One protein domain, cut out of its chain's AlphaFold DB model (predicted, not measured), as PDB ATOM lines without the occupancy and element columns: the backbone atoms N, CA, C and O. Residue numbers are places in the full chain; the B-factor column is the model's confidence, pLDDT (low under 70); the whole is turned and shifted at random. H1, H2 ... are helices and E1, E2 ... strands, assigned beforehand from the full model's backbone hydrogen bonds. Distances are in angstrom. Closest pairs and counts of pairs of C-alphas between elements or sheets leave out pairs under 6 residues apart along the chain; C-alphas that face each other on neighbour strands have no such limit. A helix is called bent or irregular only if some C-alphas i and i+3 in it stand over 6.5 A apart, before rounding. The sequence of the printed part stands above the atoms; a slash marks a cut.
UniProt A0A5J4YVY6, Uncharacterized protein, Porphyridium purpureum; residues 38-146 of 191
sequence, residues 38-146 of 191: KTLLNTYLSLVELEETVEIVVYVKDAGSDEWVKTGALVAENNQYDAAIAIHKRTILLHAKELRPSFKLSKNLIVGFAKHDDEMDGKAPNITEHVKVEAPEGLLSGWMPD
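This is residues 38 to 146 of the 191 residues of an uncharacterized protein of Porphyridium purpureum (UniProt A0A5J4YVY6). A strongly twisted sheet of four strands curls round the long, kinked helix H2 on one face, while the shorter helix H1 crosses the edge strand E4 on the other face. The little helix H3 follows straight on from E3, the other edge strand, and from it a long stretch with no named element, residues 121 to 140, runs past E3, where residues 128 to 129 pair with residues 112 to 113, and on to E4. The 109 printed residues include three named helices and four named strands, in the chain order H1 E1 E2 H2 E3 H3 E4, a mixed class of helices and strands. The sheet's order is E3 E1 E2 E4, all antiparallel. The whole is compact and rounded, with a radius of gyration of the C-alphas of 13.3 A and spans of 37 by 33 by 25 A.

The inner strands E1, residues 55 to 62, and E2, residues 69 to 76, form a hairpin, with N 58 and O 72 at 2.8 A. E3, residues 109 to 115, is antiparallel to E1, with N 59 and O 112 at 2.8 A. E4, residues 141 to 145, is antiparallel to E2, with N 73 and O 144 at 2.8 A. E2 bends by 50 degrees at residue 72. H2, residues 81 to 99, is on the sheet, which curls round it; the closest C-alphas of H2 and E2 are those of Ala 96 and Thr 71, 5.8 A apart. H2 has a kink of 69 degrees near residue 88 and is irregular, with C-alphas 87 and 90 7.8 A apart. E2, H2 and E3 form a split strand-helix-strand unit, two strands running the same way with E1 between them, and its crossover is right-handed. H1, residues 38 to 48, is on the opposite face from H2, giving three layers, helices on both faces of the sheet. H1 has a height over the sheet of 5.9 A and runs across the strands, at 69 degrees to E4 on the local plane; the C-alphas of Tyr 44 and Gly 142 are their closest, 3.8 A apart. H3, residues 116 to 120, is on the same face as H1, but H1 and H3 are apart. Every O i to N i+4 pair is within hydrogen-bond range in H1, against 13 of 15 in H2 and 0 of 1 in H3, where 2 of 2 O i to N i+3 pairs are.

H1 begins at C-alpha 38, (1.806, 0.205, -15.143), and is 15.4 A long. E1 spans 23.7 A, E2 20.9 A, H2 22.3 A and E3 20.3 A. E4 ends at C-alpha 145, (-2.012, -8.166, -20.731).

The C-alphas of Leu 50 and Gly 64 are the farthest apart, 38.0 A. The printed part has no cut, and its one long link, 20 residues, joins H3 to E4. The mean pLDDT of the printed part is 80.5, with residues 51 to 52, 105 to 107 and 117 to 124 under 70.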
ATOM      1  N   LYS A  38       0.551  -0.411 -14.689       72.94
ATOM      2  CA  LYS A  38       1.806   0.205 -15.143       72.94
ATOM      3  C   LYS A  38       3.034  -0.328 -14.396       72.94
ATOM      4  O   LYS A  38       4.082  -0.526 -14.995       72.94
ATOM      5  N   THR A  39       2.916  -0.549 -13.088       78.31
ATOM      6  CA  THR A  39       3.986  -1.148 -12.279       78.31
ATOM      7  C   THR A  39       4.232  -2.595 -12.694       78.31
ATOM      8  O   THR A  39       5.384  -2.974 -12.834       78.31
ATOM      9  N   LEU A  40       3.170  -3.371 -12.938       77.56
ATOM     10  CA  LEU A  40       3.278  -4.762 -13.394       77.56
ATOM     11  C   LEU A  40       3.959  -4.872 -14.761       77.56
ATOM     12  O   LEU A  40       4.811  -5.737 -14.934       77.56
ATOM     13  N   LEU A  41       3.636  -3.965 -15.686       76.81
ATOM     14  CA  LEU A  41       4.269  -3.898 -17.003       76.81
ATOM     15  C   LEU A  41       5.739  -3.475 -16.914       76.81
ATOM     16  O   LEU A  41       6.590  -4.064 -17.563       76.81
ATOM     17  N   ASN A  42       6.063  -2.478 -16.089       79.62
ATOM     18  CA  ASN A  42       7.458  -2.080 -15.901       79.62
ATOM     19  C   ASN A  42       8.287  -3.217 -15.288       79.62
ATOM     20  O   ASN A  42       9.410  -3.442 -15.722       79.62
ATOM     21  N   THR A  43       7.730  -3.937 -14.306       79.62
ATOM     22  CA  THR A  43       8.374  -5.124 -13.731       79.62
ATOM     23  C   THR A  43       8.515  -6.237 -14.766       79.62
ATOM     24  O   THR A  43       9.533  -6.914 -14.787       79.62
ATOM     25  N   TYR A  44       7.528  -6.407 -15.649       81.25
ATOM     26  CA  TYR A  44       7.612  -7.354 -16.758       81.25
ATOM     27  C   TYR A  44       8.786  -7.021 -17.682       81.25
ATOM     28  O   TYR A  44       9.664  -7.855 -17.857       81.25
ATOM     29  N   LEU A  45       8.854  -5.786 -18.191       82.38
ATOM     30  CA  LEU A  45       9.931  -5.350 -19.084       82.38
ATOM     31  C   LEU A  45      11.310  -5.510 -18.432       82.38
ATOM     32  O   LEU A  45      12.223  -6.013 -19.070       82.38
ATOM     33  N   SER A  46      11.442  -5.163 -17.145       82.25
ATOM     34  CA  SER A  46      12.714  -5.330 -16.434       82.25
ATOM     35  C   SER A  46      13.121  -6.786 -16.229       82.25
ATOM     36  O   SER A  46      14.305  -7.058 -16.106       82.25
ATOM     37  N   LEU A  47      12.155  -7.704 -16.118       81.38
ATOM     38  CA  LEU A  47      12.446  -9.121 -15.909       81.38
ATOM     39  C   LEU A  47      12.763  -9.824 -17.229       81.38
ATOM     40  O   LEU A  47      13.710 -10.591 -17.262       81.38
ATOM     41  N   VAL A  48      12.040  -9.519 -18.312       79.56
ATOM     42  CA  VAL A  48      12.297 -10.098 -19.647       79.56
ATOM     43  C   VAL A  48      13.694  -9.750 -20.169       79.56
ATOM     44  O   VAL A  48      14.292 -10.535 -20.894       79.56
ATOM     45  N   GLU A  49      14.237  -8.590 -19.790       78.38
ATOM     46  CA  GLU A  49      15.621  -8.215 -20.114       78.38
ATOM     47  C   GLU A  49      16.675  -9.069 -19.378       78.38
ATOM     48  O   GLU A  49      17.839  -9.079 -19.779       78.38
ATOM     49  N   LEU A  50      16.297  -9.789 -18.316       75.88
ATOM     50  CA  LEU A  50      17.181 -10.707 -17.599       75.88
ATOM     51  C   LEU A  50      17.101 -12.094 -18.252       75.88
ATOM     52  O   LEU A  50      16.057 -12.745 -18.209       75.88
ATOM     53  N   GLU A  51      18.224 -12.574 -18.797       61.28
ATOM     54  CA  GLU A  51      18.339 -13.868 -19.504       61.28
ATOM     55  C   GLU A  51      17.921 -15.097 -18.663       61.28
ATOM     56  O   GLU A  51      17.707 -16.179 -19.202       61.28
ATOM     57  N   GLU A  52      17.778 -14.949 -17.342       68.00
ATOM     58  CA  GLU A  52      17.447 -16.036 -16.413       68.00
ATOM     59  C   GLU A  52      15.941 -16.221 -16.163       68.00
ATOM     60  O   GLU A  52      15.555 -17.068 -15.351       68.00
ATOM     61  N   THR A  53      15.068 -15.457 -16.826       71.56
ATOM     62  CA  THR A  53      13.615 -15.571 -16.626       71.56
ATOM     63  C   THR A  53      12.915 -16.191 -17.834       71.56
ATOM     64  O   THR A  53      13.061 -15.736 -18.963       71.56
ATOM     65  N   VAL A  54      12.124 -17.247 -17.614       77.19
ATOM     66  CA  VAL A  54      11.241 -17.805 -18.656       77.19
ATOM     67  C   VAL A  54       9.946 -16.993 -18.722       77.19
ATOM     68  O   VAL A  54       9.325 -16.693 -17.700       77.19
ATOM     69  N   GLU A  55       9.526 -16.647 -19.934       83.31
ATOM     70  CA  GLU A  55       8.218 -16.059 -20.203       83.31
ATOM     71  C   GLU A  55       7.167 -17.167 -20.367       83.31
ATOM     72  O   GLU A  55       7.352 -18.124 -21.128       83.31
ATOM     73  N   ILE A  56       6.042 -17.035 -19.662       87.75
ATOM     74  CA  ILE A  56       4.884 -17.917 -19.830       87.75
ATOM     75  C   ILE A  56       3.687 -17.150 -20.382       87.75
ATOM     76  O   ILE A  56       3.433 -16.000 -20.022       87.75
ATOM     77  N   VAL A  57       2.898 -17.814 -21.214       88.94
ATOM     78  CA  VAL A  57       1.624 -17.303 -21.714       88.94
ATOM     79  C   VAL A  57       0.504 -17.824 -20.824       88.94
ATOM     80  O   VAL A  57       0.449 -19.012 -20.513       88.94
ATOM     81  N   VAL A  58      -0.395 -16.938 -20.402       90.31
ATOM     82  CA  VAL A  58      -1.488 -17.249 -19.476       90.31
ATOM     83  C   VAL A  58      -2.817 -17.320 -20.219       90.31
ATOM     84  O   VAL A  58      -3.201 -16.394 -20.943       90.31
ATOM     85  N   TYR A  59      -3.570 -18.384 -19.958       90.62
ATOM     86  CA  TYR A  59      -4.880 -18.649 -20.540       90.62
ATOM     87  C   TYR A  59      -5.953 -18.802 -19.463       90.62
ATOM     88  O   TYR A  59      -5.683 -19.196 -18.326       90.62
ATOM     89  N   VAL A  60      -7.199 -18.517 -19.830       90.12
ATOM     90  CA  VAL A  60      -8.373 -18.707 -18.972       90.12
ATOM     91  C   VAL A  60      -9.471 -19.432 -19.741       90.12
ATOM     92  O   VAL A  60      -9.766 -19.075 -20.882       90.12
ATOM     93  N   LYS A  61     -10.106 -20.418 -19.105       90.19
ATOM     94  CA  LYS A  61     -11.314 -21.091 -19.605       90.19
ATOM     95  C   LYS A  61     -12.398 -21.155 -18.532       90.19
ATOM     96  O   LYS A  61     -12.115 -21.075 -17.334       90.19
ATOM     97  N   ASP A  62     -13.640 -21.348 -18.957       88.38
ATOM     98  CA  ASP A  62     -14.717 -21.778 -18.064       88.38
ATOM     99  C   ASP A  62     -14.587 -23.283 -17.768       88.38
ATOM    100  O   ASP A  62     -14.234 -24.062 -18.648       88.38
ATOM    101  N   ALA A  63     -14.941 -23.726 -16.558       83.56
ATOM    102  CA  ALA A  63     -14.846 -25.129 -16.126       83.56
ATOM    103  C   ALA A  63     -15.687 -26.130 -16.945       83.56
ATOM    104  O   ALA A  63     -15.546 -27.334 -16.755       83.56
ATOM    105  N   GLY A  64     -16.565 -25.651 -17.829       80.12
ATOM    106  CA  GLY A  64     -17.348 -26.473 -18.759       80.12
ATOM    107  C   GLY A  64     -17.072 -26.175 -20.234       80.12
ATOM    108  O   GLY A  64     -17.879 -26.556 -21.075       80.12
ATOM    109  N   SER A  65     -16.000 -25.444 -20.541       82.75
ATOM    110  CA  SER A  65     -15.608 -25.060 -21.897       82.75
ATOM    111  C   SER A  65     -14.233 -25.631 -22.219       82.75
ATOM    112  O   SER A  65     -13.314 -25.504 -21.415       82.75
ATOM    113  N   ASP A  66     -14.069 -26.175 -23.421       83.00
ATOM    114  CA  ASP A  66     -12.758 -26.593 -23.938       83.00
ATOM    115  C   ASP A  66     -11.978 -25.428 -24.572       83.00
ATOM    116  O   ASP A  66     -10.806 -25.552 -24.918       83.00
ATOM    117  N   GLU A  67     -12.624 -24.270 -24.715       85.75
ATOM    118  CA  GLU A  67     -12.026 -23.080 -25.306       85.75
ATOM    119  C   GLU A  67     -11.201 -22.294 -24.280       85.75
ATOM    120  O   GLU A  67     -11.734 -21.753 -23.304       85.75
ATOM    121  N   TRP A  68      -9.901 -22.197 -24.549       87.25
ATOM    122  CA  TRP A  68      -8.960 -21.366 -23.812       87.25
ATOM    123  C   TRP A  68      -8.845 -19.980 -24.439       87.25
ATOM    124  O   TRP A  68      -8.632 -19.837 -25.640       87.25
ATOM    125  N   VAL A  69      -8.930 -18.947 -23.608       86.94
ATOM    126  CA  VAL A  69      -8.729 -17.555 -24.016       86.94
ATOM    127  C   VAL A  69      -7.356 -17.106 -23.548       86.94
ATOM    128  O   VAL A  69      -7.082 -17.130 -22.348       86.94
ATOM    129  N   LYS A  70      -6.502 -16.684 -24.482       88.81
ATOM    130  CA  LYS A  70      -5.210 -16.063 -24.173       88.81
ATOM    131  C   LYS A  70      -5.445 -14.711 -23.505       88.81
ATOM    132  O   LYS A  70      -6.268 -13.925 -23.963       88.81
ATOM    133  N   THR A  71      -4.778 -14.479 -22.381       86.25
ATOM    134  CA  THR A  71      -4.972 -13.271 -21.560       86.25
ATOM    135  C   THR A  71      -3.736 -12.386 -21.478       86.25
ATOM    136  O   THR A  71      -3.839 -11.241 -21.043       86.25
ATOM    137  N   GLY A  72      -2.573 -12.895 -21.871       88.19
ATOM    138  CA  GLY A  72      -1.314 -12.162 -21.840       88.19
ATOM    139  C   GLY A  72      -0.139 -13.037 -21.429       88.19
ATOM    140  O   GLY A  72      -0.269 -14.255 -21.297       88.19
ATOM    141  N   ALA A  73       0.995 -12.392 -21.184       89.31
ATOM    142  CA  ALA A  73       2.245 -13.020 -20.785       89.31
ATOM    143  C   ALA A  73       2.624 -12.651 -19.346       89.31
ATOM    144  O   ALA A  73       2.344 -11.550 -18.860       89.31
ATOM    145  N   LEU A  74       3.250 -13.581 -18.637       88.81
ATOM    146  CA  LEU A  74       3.689 -13.430 -17.259       88.81
ATOM    147  C   LEU A  74       5.139 -13.884 -17.128       88.81
ATOM    148  O   LEU A  74       5.548 -14.891 -17.701       88.81
ATOM    149  N   VAL A  75       5.901 -13.142 -16.332       88.44
ATOM    150  CA  VAL A  75       7.298 -13.448 -16.021       88.44
ATOM    151  C   VAL A  75       7.466 -13.390 -14.509       88.44
ATOM    152  O   VAL A  75       6.894 -12.528 -13.831       88.44
ATOM    153  N   ALA A  76       8.232 -14.330 -13.975       86.19
ATOM    154  CA  ALA A  76       8.506 -14.460 -12.555       86.19
ATOM    155  C   ALA A  76       9.983 -14.776 -12.340       86.19
ATOM    156  O   ALA A  76      10.600 -15.482 -13.137       86.19
ATOM    157  N   GLU A  77      10.524 -14.273 -11.239       84.00
ATOM    158  CA  GLU A  77      11.865 -14.619 -10.783       84.00
ATOM    159  C   GLU A  77      11.948 -16.105 -10.385       84.00
ATOM    160  O   GLU A  77      10.969 -16.695  -9.912       84.00
ATOM    161  N   ASN A  78      13.126 -16.716 -10.552       81.62
ATOM    162  CA  ASN A  78      13.420 -18.093 -10.128       81.62
ATOM    163  C   ASN A  78      12.470 -19.160 -10.703       81.62
ATOM    164  O   ASN A  78      12.251 -20.200 -10.080       81.62
ATOM    165  N   ASN A  79      11.874 -18.904 -11.870       78.81
ATOM    166  CA  ASN A  79      10.905 -19.787 -12.519       78.81
ATOM    167  C   ASN A  79       9.660 -20.118 -11.667       78.81
ATOM    168  O   ASN A  79       9.009 -21.145 -11.872       78.81
ATOM    169  N   GLN A  80       9.292 -19.255 -10.713       85.06
ATOM    170  CA  GLN A  80       8.156 -19.472  -9.804       85.06
ATOM    171  C   GLN A  80       6.821 -18.986 -10.395       85.06
ATOM    172  O   GLN A  80       6.103 -18.165  -9.814       85.06
ATOM    173  N   TYR A  81       6.468 -19.504 -11.569       84.94
ATOM    174  CA  TYR A  81       5.293 -19.064 -12.325       84.94
ATOM    175  C   TYR A  81       3.969 -19.356 -11.628       84.94
ATOM    176  O   TYR A  81       3.085 -18.503 -11.629       84.94
ATOM    177  N   ASP A  82       3.833 -20.509 -10.970       86.25
ATOM    178  CA  ASP A  82       2.607 -20.862 -10.246       86.25
ATOM    179  C   ASP A  82       2.304 -19.877  -9.111       86.25
ATOM    180  O   ASP A  82       1.158 -19.465  -8.910       86.25
ATOM    181  N   ALA A  83       3.336 -19.449  -8.387       86.31
ATOM    182  CA  ALA A  83       3.194 -18.448  -7.341       86.31
ATOM    183  C   ALA A  83       2.852 -17.069  -7.926       86.31
ATOM    184  O   ALA A  83       1.967 -16.379  -7.416       86.31
ATOM    185  N   ALA A  84       3.484 -16.684  -9.035       85.94
ATOM    186  CA  ALA A  84       3.180 -15.429  -9.715       85.94
ATOM    187  C   ALA A  84       1.749 -15.395 -10.280       85.94
ATOM    188  O   ALA A  84       1.054 -14.386 -10.133       85.94
ATOM    189  N   ILE A  85       1.255 -16.501 -10.845       88.62
ATOM    190  CA  ILE A  85      -0.146 -16.638 -11.264       88.62
ATOM    191  C   ILE A  85      -1.070 -16.485 -10.054       88.62
ATOM    192  O   ILE A  85      -2.077 -15.786 -10.150       88.62
ATOM    193  N   ALA A  86      -0.738 -17.075  -8.901       87.06
ATOM    194  CA  ALA A  86      -1.541 -16.930  -7.685       87.06
ATOM    195  C   ALA A  86      -1.633 -15.465  -7.214       87.06
ATOM    196  O   ALA A  86      -2.727 -15.009  -6.868       87.06
ATOM    197  N   ILE A  87      -0.526 -14.712  -7.273       85.69
ATOM    198  CA  ILE A  87      -0.476 -13.275  -6.947       85.69
ATOM    199  C   ILE A  87      -1.350 -12.466  -7.918       85.69
ATOM    200  O   ILE A  87      -2.166 -11.643  -7.494       85.69
ATOM    201  N   HIS A  88      -1.224 -12.719  -9.224       84.69
ATOM    202  CA  HIS A  88      -1.890 -11.927 -10.271       84.69
ATOM    203  C   HIS A  88      -3.261 -12.461 -10.688       84.69
ATOM    204  O   HIS A  88      -3.923 -11.851 -11.532       84.69
ATOM    205  N   LYS A  89      -3.741 -13.546 -10.069       86.12
ATOM    206  CA  LYS A  89      -4.969 -14.263 -10.451       86.12
ATOM    207  C   LYS A  89      -6.159 -13.335 -10.627       86.12
ATOM    208  O   LYS A  89      -6.888 -13.426 -11.608       86.12
ATOM    209  N   ARG A  90      -6.365 -12.405  -9.692       84.69
ATOM    210  CA  ARG A  90      -7.486 -11.457  -9.767       84.69
ATOM    211  C   ARG A  90      -7.396 -10.557 -11.001       84.69
ATOM    212  O   ARG A  90      -8.420 -10.311 -11.630       84.69
ATOM    213  N   THR A  91      -6.209 -10.057 -11.322       84.62
ATOM    214  CA  THR A  91      -5.980  -9.160 -12.461       84.62
ATOM    215  C   THR A  91      -6.155  -9.904 -13.782       84.62
ATOM    216  O   THR A  91      -6.861  -9.413 -14.659       84.62
ATOM    217  N   ILE A  92      -5.617 -11.124 -13.871       87.94
ATOM    218  CA  ILE A  92      -5.775 -12.023 -15.024       87.94
ATOM    219  C   ILE A  92      -7.260 -12.297 -15.291       87.94
ATOM    220  O   ILE A  92      -7.741 -12.094 -16.402       87.94
ATOM    221  N   LEU A  93      -8.024 -12.685 -14.263       87.31
ATOM    222  CA  LEU A  93      -9.454 -12.983 -14.412       87.31
ATOM    223  C   LEU A  93     -10.284 -11.747 -14.795       87.31
ATOM    224  O   LEU A  93     -11.237 -11.859 -15.566       87.31
ATOM    225  N   LEU A  94      -9.941 -10.566 -14.268       84.75
ATOM    226  CA  LEU A  94     -10.596  -9.312 -14.659       84.75
ATOM    227  C   LEU A  94     -10.369  -9.010 -16.140       84.75
ATOM    228  O   LEU A  94     -11.321  -8.671 -16.837       84.75
ATOM    229  N   HIS A  95      -9.143  -9.188 -16.623       84.62
ATOM    230  CA  HIS A  95      -8.815  -8.953 -18.021       84.62
ATOM    231  C   HIS A  95      -9.411 -10.011 -18.955       84.62
ATOM    232  O   HIS A  95      -9.939  -9.666 -20.008       84.62
ATOM    233  N   ALA A  96      -9.467 -11.277 -18.535       85.38
ATOM    234  CA  ALA A  96     -10.191 -12.319 -19.262       85.38
ATOM    235  C   ALA A  96     -11.663 -11.938 -19.487       85.38
ATOM    236  O   ALA A  96     -12.197 -12.133 -20.575       85.38
ATOM    237  N   LYS A  97     -12.318 -11.341 -18.482       84.62
ATOM    238  CA  LYS A  97     -13.686 -10.822 -18.617       84.62
ATOM    239  C   LYS A  97     -13.779  -9.630 -19.575       84.62
ATOM    240  O   LYS A  97     -14.794  -9.477 -20.246       84.62
ATOM    241  N   GLU A  98     -12.764  -8.773 -19.632       82.31
ATOM    242  CA  GLU A  98     -12.725  -7.673 -20.605       82.31
ATOM    243  C   GLU A  98     -12.592  -8.188 -22.042       82.31
ATOM    244  O   GLU A  98     -13.260  -7.665 -22.933       82.31
ATOM    245  N   LEU A  99     -11.767  -9.217 -22.255       81.69
ATOM    246  CA  LEU A  99     -11.602  -9.884 -23.550       81.69
ATOM    247  C   LEU A  99     -12.858 -10.658 -23.951       81.69
ATOM    248  O   LEU A  99     -13.284 -10.614 -25.105       81.69
ATOM    249  N   ARG A 100     -13.477 -11.346 -22.990       83.12
ATOM    250  CA  ARG A 100     -14.670 -12.160 -23.198       83.12
ATOM    251  C   ARG A 100     -15.738 -11.816 -22.151       83.12
ATOM    252  O   ARG A 100     -15.805 -12.458 -21.103       83.12
ATOM    253  N   PRO A 101     -16.638 -10.853 -22.434       80.75
ATOM    254  CA  PRO A 101     -17.660 -10.401 -21.481       80.75
ATOM    255  C   PRO A 101     -18.631 -11.488 -20.999       80.75
ATOM    256  O   PRO A 101     -19.299 -11.300 -19.981       80.75
ATOM    257  N   SER A 102     -18.714 -12.623 -21.707       80.88
ATOM    258  CA  SER A 102     -19.487 -13.793 -21.277       80.88
ATOM    259  C   SER A 102     -18.906 -14.469 -20.032       80.88
ATOM    260  O   SER A 102     -19.651 -15.146 -19.321       80.88
ATOM    261  N   PHE A 103     -17.617 -14.270 -19.732       81.38
ATOM    262  CA  PHE A 103     -17.001 -14.783 -18.516       81.38
ATOM    263  C   PHE A 103     -17.597 -14.112 -17.282       81.38
ATOM    264  O   PHE A 103     -17.500 -12.902 -17.043       81.38
ATOM    265  N   LYS A 104     -18.206 -14.941 -16.440       75.38
ATOM    266  CA  LYS A 104     -18.621 -14.541 -15.102       75.38
ATOM    267  C   LYS A 104     -17.420 -14.757 -14.192       75.38
ATOM    268  O   LYS A 104     -16.847 -15.835 -14.189       75.38
ATOM    269  N   LEU A 105     -17.079 -13.769 -13.359       69.06
ATOM    270  CA  LEU A 105     -16.036 -13.885 -12.318       69.06
ATOM    271  C   LEU A 105     -16.430 -14.862 -11.184       69.06
ATOM    272  O   LEU A 105     -16.045 -14.683 -10.028       69.06
ATOM    273  N   SER A 106     -17.263 -15.858 -11.479       65.94
ATOM    274  CA  SER A 106     -17.630 -16.926 -10.566       65.94
ATOM    275  C   SER A 106     -16.449 -17.881 -10.370       65.94
ATOM    276  O   SER A 106     -15.457 -17.858 -11.097       65.94
ATOM    277  N   LYS A 107     -16.562 -18.757  -9.368       64.50
ATOM    278  CA  LYS A 107     -15.534 -19.743  -8.981       64.50
ATOM    279  C   LYS A 107     -15.206 -20.790 -10.063       64.50
ATOM    280  O   LYS A 107     -14.417 -21.685  -9.794       64.50
ATOM    281  N   ASN A 108     -15.803 -20.683 -11.246       79.38
ATOM    282  CA  ASN A 108     -15.726 -21.685 -12.301       79.38
ATOM    283  C   ASN A 108     -14.673 -21.345 -13.365       79.38
ATOM    284  O   ASN A 108     -14.571 -22.072 -14.342       79.38
ATOM    285  N   LEU A 109     -13.914 -20.257 -13.209       84.38
ATOM    286  CA  LEU A 109     -12.827 -19.928 -14.128       84.38
ATOM    287  C   LEU A 109     -11.559 -20.701 -13.753       84.38
ATOM    288  O   LEU A 109     -11.073 -20.612 -12.620       84.38
ATOM    289  N   ILE A 110     -11.024 -21.429 -14.727       87.19
ATOM    290  CA  ILE A 110      -9.767 -22.169 -14.641       87.19
ATOM    291  C   ILE A 110      -8.692 -21.329 -15.326       87.19
ATOM    292  O   ILE A 110      -8.890 -20.833 -16.434       87.19
ATOM    293  N   VAL A 111      -7.563 -21.152 -14.643       89.19
ATOM    294  CA  VAL A 111      -6.380 -20.480 -15.189       89.19
ATOM    295  C   VAL A 111      -5.398 -21.564 -15.604       89.19
ATOM    296  O   VAL A 111      -5.215 -22.529 -14.867       89.19
ATOM    297  N   GLY A 112      -4.779 -21.408 -16.761       89.50
ATOM    298  CA  GLY A 112      -3.718 -22.277 -17.243       89.50
ATOM    299  C   GLY A 112      -2.576 -21.461 -17.825       89.50
ATOM    300  O   GLY A 112      -2.705 -20.250 -18.022       89.50
ATOM    301  N   PHE A 113      -1.455 -22.112 -18.087       89.56
ATOM    302  CA  PHE A 113      -0.290 -21.485 -18.695       89.56
ATOM    303  C   PHE A 113       0.413 -22.431 -19.667       89.56
ATOM    304  O   PHE A 113       0.321 -23.649 -19.532       89.56
ATOM    305  N   ALA A 114       1.123 -21.865 -20.636       88.12
ATOM    306  CA  ALA A 114       2.042 -22.577 -21.522       88.12
ATOM    307  C   ALA A 114       3.355 -21.792 -21.618       88.12
ATOM    308  O   ALA A 114       3.373 -20.586 -21.346       88.12
ATOM    309  N   LYS A 115       4.461 -22.446 -21.975       82.94
ATOM    310  CA  LYS A 115       5.714 -21.720 -22.223       82.94
ATOM    311  C   LYS A 115       5.606 -20.981 -23.552       82.94
ATOM    312  O   LYS A 115       4.955 -21.471 -24.469       82.94
ATOM    313  N   HIS A 116       6.242 -19.815 -23.658       73.62
ATOM    314  CA  HIS A 116       6.210 -19.029 -24.896       73.62
ATOM    315  C   HIS A 116       6.718 -19.830 -26.113       73.62
ATOM    316  O   HIS A 116       6.134 -19.756 -27.192       73.62
ATOM    317  N   ASP A 117       7.732 -20.675 -25.910       62.91
ATOM    318  CA  ASP A 117       8.297 -21.542 -26.952       62.91
ATOM    319  C   ASP A 117       7.272 -22.524 -27.546       62.91
ATOM    320  O   ASP A 117       7.345 -22.852 -28.730       62.91
ATOM    321  N   ASP A 118       6.263 -22.939 -26.770       60.47
ATOM    322  CA  ASP A 118       5.244 -23.888 -27.230       60.47
ATOM    323  C   ASP A 118       4.305 -23.272 -28.291       60.47
ATOM    324  O   ASP A 118       3.697 -24.010 -29.068       60.47
ATOM    325  N   GLU A 119       4.181 -21.936 -28.360       56.91
ATOM    326  CA  GLU A 119       3.410 -21.246 -29.411       56.91
ATOM    327  C   GLU A 119       4.188 -21.134 -30.739       56.91
ATOM    328  O   GLU A 119       3.575 -21.067 -31.808       56.91
ATOM    329  N   MET A 120       5.526 -21.133 -30.698       55.56
ATOM    330  CA  MET A 120       6.385 -20.931 -31.879       55.56
ATOM    331  C   MET A 120       6.426 -22.157 -32.804       55.56
ATOM    332  O   MET A 120       6.601 -22.019 -34.015       55.56
ATOM    333  N   ASP A 121       6.202 -23.351 -32.256       57.50
ATOM    334  CA  ASP A 121       6.335 -24.627 -32.972       57.50
ATOM    335  C   ASP A 121       5.123 -24.996 -33.852       57.50
ATOM    336  O   ASP A 121       5.054 -26.100 -34.403       57.50
ATOM    337  N   GLY A 122       4.131 -24.105 -33.988       55.91
ATOM    338  CA  GLY A 122       2.936 -24.328 -34.818       55.91
ATOM    339  C   GLY A 122       2.031 -25.473 -34.335       55.91
ATOM    340  O   GLY A 122       1.094 -25.864 -35.036       55.91
ATOM    341  N   LYS A 123       2.302 -26.021 -33.146       56.16
ATOM    342  CA  LYS A 123       1.459 -26.993 -32.446       56.16
ATOM    343  C   LYS A 123       0.496 -26.257 -31.517       56.16
ATOM    344  O   LYS A 123       0.745 -25.126 -31.116       56.16
ATOM    345  N   ALA A 124      -0.619 -26.902 -31.174       60.31
ATOM    346  CA  ALA A 124      -1.486 -26.380 -30.123       60.31
ATOM    347  C   ALA A 124      -0.674 -26.270 -28.814       60.31
ATOM    348  O   ALA A 124      -0.003 -27.249 -28.464       60.31
ATOM    349  N   PRO A 125      -0.710 -25.125 -28.107       70.44
ATOM    350  CA  PRO A 125       0.077 -24.938 -26.896       70.44
ATOM    351  C   PRO A 125      -0.338 -25.971 -25.844       70.44
ATOM    352  O   PRO A 125      -1.529 -26.228 -25.641       70.44
ATOM    353  N   ASN A 126       0.642 -26.578 -25.172       79.12
ATOM    354  CA  ASN A 126       0.377 -27.547 -24.114       79.12
ATOM    355  C   ASN A 126       0.022 -26.812 -22.814       79.12
ATOM    356  O   ASN A 126       0.880 -26.525 -21.978       79.12
ATOM    357  N   ILE A 127      -1.255 -26.456 -22.674       83.31
ATOM    358  CA  ILE A 127      -1.733 -25.644 -21.554       83.31
ATOM    359  C   ILE A 127      -1.800 -26.498 -20.285       83.31
ATOM    360  O   ILE A 127      -2.595 -27.432 -20.178       83.31
ATOM    361  N   THR A 128      -0.997 -26.124 -19.295       85.06
ATOM    362  CA  THR A 128      -0.995 -26.713 -17.955       85.06
ATOM    363  C   THR A 128      -1.963 -25.946 -17.060       85.06
ATOM    364  O   THR A 128      -1.888 -24.721 -16.969       85.06
ATOM    365  N   GLU A 129      -2.892 -26.641 -16.399       86.25
ATOM    366  CA  GLU A 129      -3.811 -26.003 -15.450       86.25
ATOM    367  C   GLU A 129      -3.065 -25.554 -14.188       86.25
ATOM    368  O   GLU A 129      -2.292 -26.305 -13.595       86.25
ATOM    369  N   HIS A 130      -3.318 -24.317 -13.761       83.19
ATOM    370  CA  HIS A 130      -2.720 -23.754 -12.557       83.19
ATOM    371  C   HIS A 130      -3.249 -24.463 -11.310       83.19
ATOM    372  O   HIS A 130      -4.454 -24.460 -11.032       83.19
ATOM    373  N   VAL A 131      -2.335 -25.007 -10.511       77.62
ATOM    374  CA  VAL A 131      -2.650 -25.570  -9.197       77.62
ATOM    375  C   VAL A 131      -2.523 -24.468  -8.149       77.62
ATOM    376  O   VAL A 131      -1.650 -23.610  -8.213       77.62
ATOM    377  N   LYS A 132      -3.413 -24.455  -7.153       75.06
ATOM    378  CA  LYS A 132      -3.349 -23.469  -6.069       75.06
ATOM    379  C   LYS A 132      -2.062 -23.670  -5.254       75.06
ATOM    380  O   LYS A 132      -1.996 -24.593  -4.448       75.06
ATOM    381  N   VAL A 133      -1.096 -22.770  -5.428       79.19
ATOM    382  CA  VAL A 133       0.170 -22.726  -4.680       79.19
ATOM    383  C   VAL A 133       0.183 -21.522  -3.729       79.19
ATOM    384  O   VAL A 133      -0.468 -20.505  -3.989       79.19
ATOM    385  N   GLU A 134       0.880 -21.653  -2.601       78.69
ATOM    386  CA  GLU A 134       1.154 -20.546  -1.684       78.69
ATOM    387  C   GLU A 134       2.249 -19.644  -2.271       78.69
ATOM    388  O   GLU A 134       3.303 -20.120  -2.685       78.69
ATOM    389  N   ALA A 135       1.976 -18.343  -2.366       73.94
ATOM    390  CA  ALA A 135       2.915 -17.400  -2.956       73.94
ATOM    391  C   ALA A 135       3.970 -16.979  -1.917       73.94
ATOM    392  O   ALA A 135       3.578 -16.528  -0.837       73.94
ATOM    393  N   PRO A 136       5.277 -17.073  -2.222       77.81
ATOM    394  CA  PRO A 136       6.311 -16.589  -1.325       77.81
ATOM    395  C   PRO A 136       6.248 -15.064  -1.206       77.81
ATOM    396  O   PRO A 136       5.980 -14.350  -2.179       77.81
ATOM    397  N   GLU A 137       6.503 -14.563   0.001       75.00
ATOM    398  CA  GLU A 137       6.572 -13.126   0.252       75.00
ATOM    399  C   GLU A 137       7.733 -12.503  -0.534       75.00
ATOM    400  O   GLU A 137       8.852 -13.011  -0.534       75.00
ATOM    401  N   GLY A 138       7.464 -11.387  -1.217       77.38
ATOM    402  CA  GLY A 138       8.487 -10.636  -1.947       77.38
ATOM    403  C   GLY A 138       8.819 -11.139  -3.355       77.38
ATOM    404  O   GLY A 138       9.673 -10.530  -3.993       77.38
ATOM    405  N   LEU A 139       8.135 -12.169  -3.878       80.88
ATOM    406  CA  LEU A 139       8.356 -12.656  -5.246       80.88
ATOM    407  C   LEU A 139       8.206 -11.530  -6.282       80.88
ATOM    408  O   LEU A 139       7.125 -10.939  -6.445       80.88
ATOM    409  N   LEU A 140       9.277 -11.258  -7.031       83.25
ATOM    410  CA  LEU A 140       9.231 -10.314  -8.134       83.25
ATOM    411  C   LEU A 140       8.580 -10.983  -9.350       83.25
ATOM    412  O   LEU A 140       9.021 -12.012  -9.855       83.25
ATOM    413  N   SER A 141       7.476 -10.398  -9.802       85.88
ATOM    414  CA  SER A 141       6.722 -10.880 -10.955       85.88
ATOM    415  C   SER A 141       6.094  -9.719 -11.713       85.88
ATOM    416  O   SER A 141       5.638  -8.734 -11.114       85.88
ATOM    417  N   GLY A 142       6.084  -9.843 -13.035       85.19
ATOM    418  CA  GLY A 142       5.504  -8.896 -13.977       85.19
ATOM    419  C   GLY A 142       4.450  -9.568 -14.848       85.19
ATOM    420  O   GLY A 142       4.491 -10.775 -15.074       85.19
ATOM    421  N   TRP A 143       3.493  -8.786 -15.339       85.00
ATOM    422  CA  TRP A 143       2.428  -9.281 -16.209       85.00
ATOM    423  C   TRP A 143       2.125  -8.266 -17.308       85.00
ATOM    424  O   TRP A 143       1.934  -7.077 -17.026       85.00
ATOM    425  N   MET A 144       2.069  -8.753 -18.545       86.69
ATOM    426  CA  MET A 144       1.725  -8.004 -19.744       86.69
ATOM    427  C   MET A 144       0.385  -8.527 -20.292       86.69
ATOM    428  O   MET A 144       0.343  -9.649 -20.793       86.69
ATOM    429  N   PRO A 145      -0.716  -7.759 -20.191       83.69
ATOM    430  CA  PRO A 145      -2.012  -8.166 -20.731       83.69
ATOM    431  C   PRO A 145      -2.015  -8.180 -22.262       83.69
ATOM    432  O   PRO A 145      -1.402  -7.310 -22.890       83.69
ATOM    433  N   ASP A 146      -2.779  -9.099 -22.848       83.00
ATOM    434  CA  ASP A 146      -3.027  -9.097 -24.288       83.00
ATOM    435  C   ASP A 146      -3.873  -7.878 -24.706       83.00
ATOM    436  O   ASP A 146      -4.727  -7.384 -23.958       83.00
TER     437      ASP A 146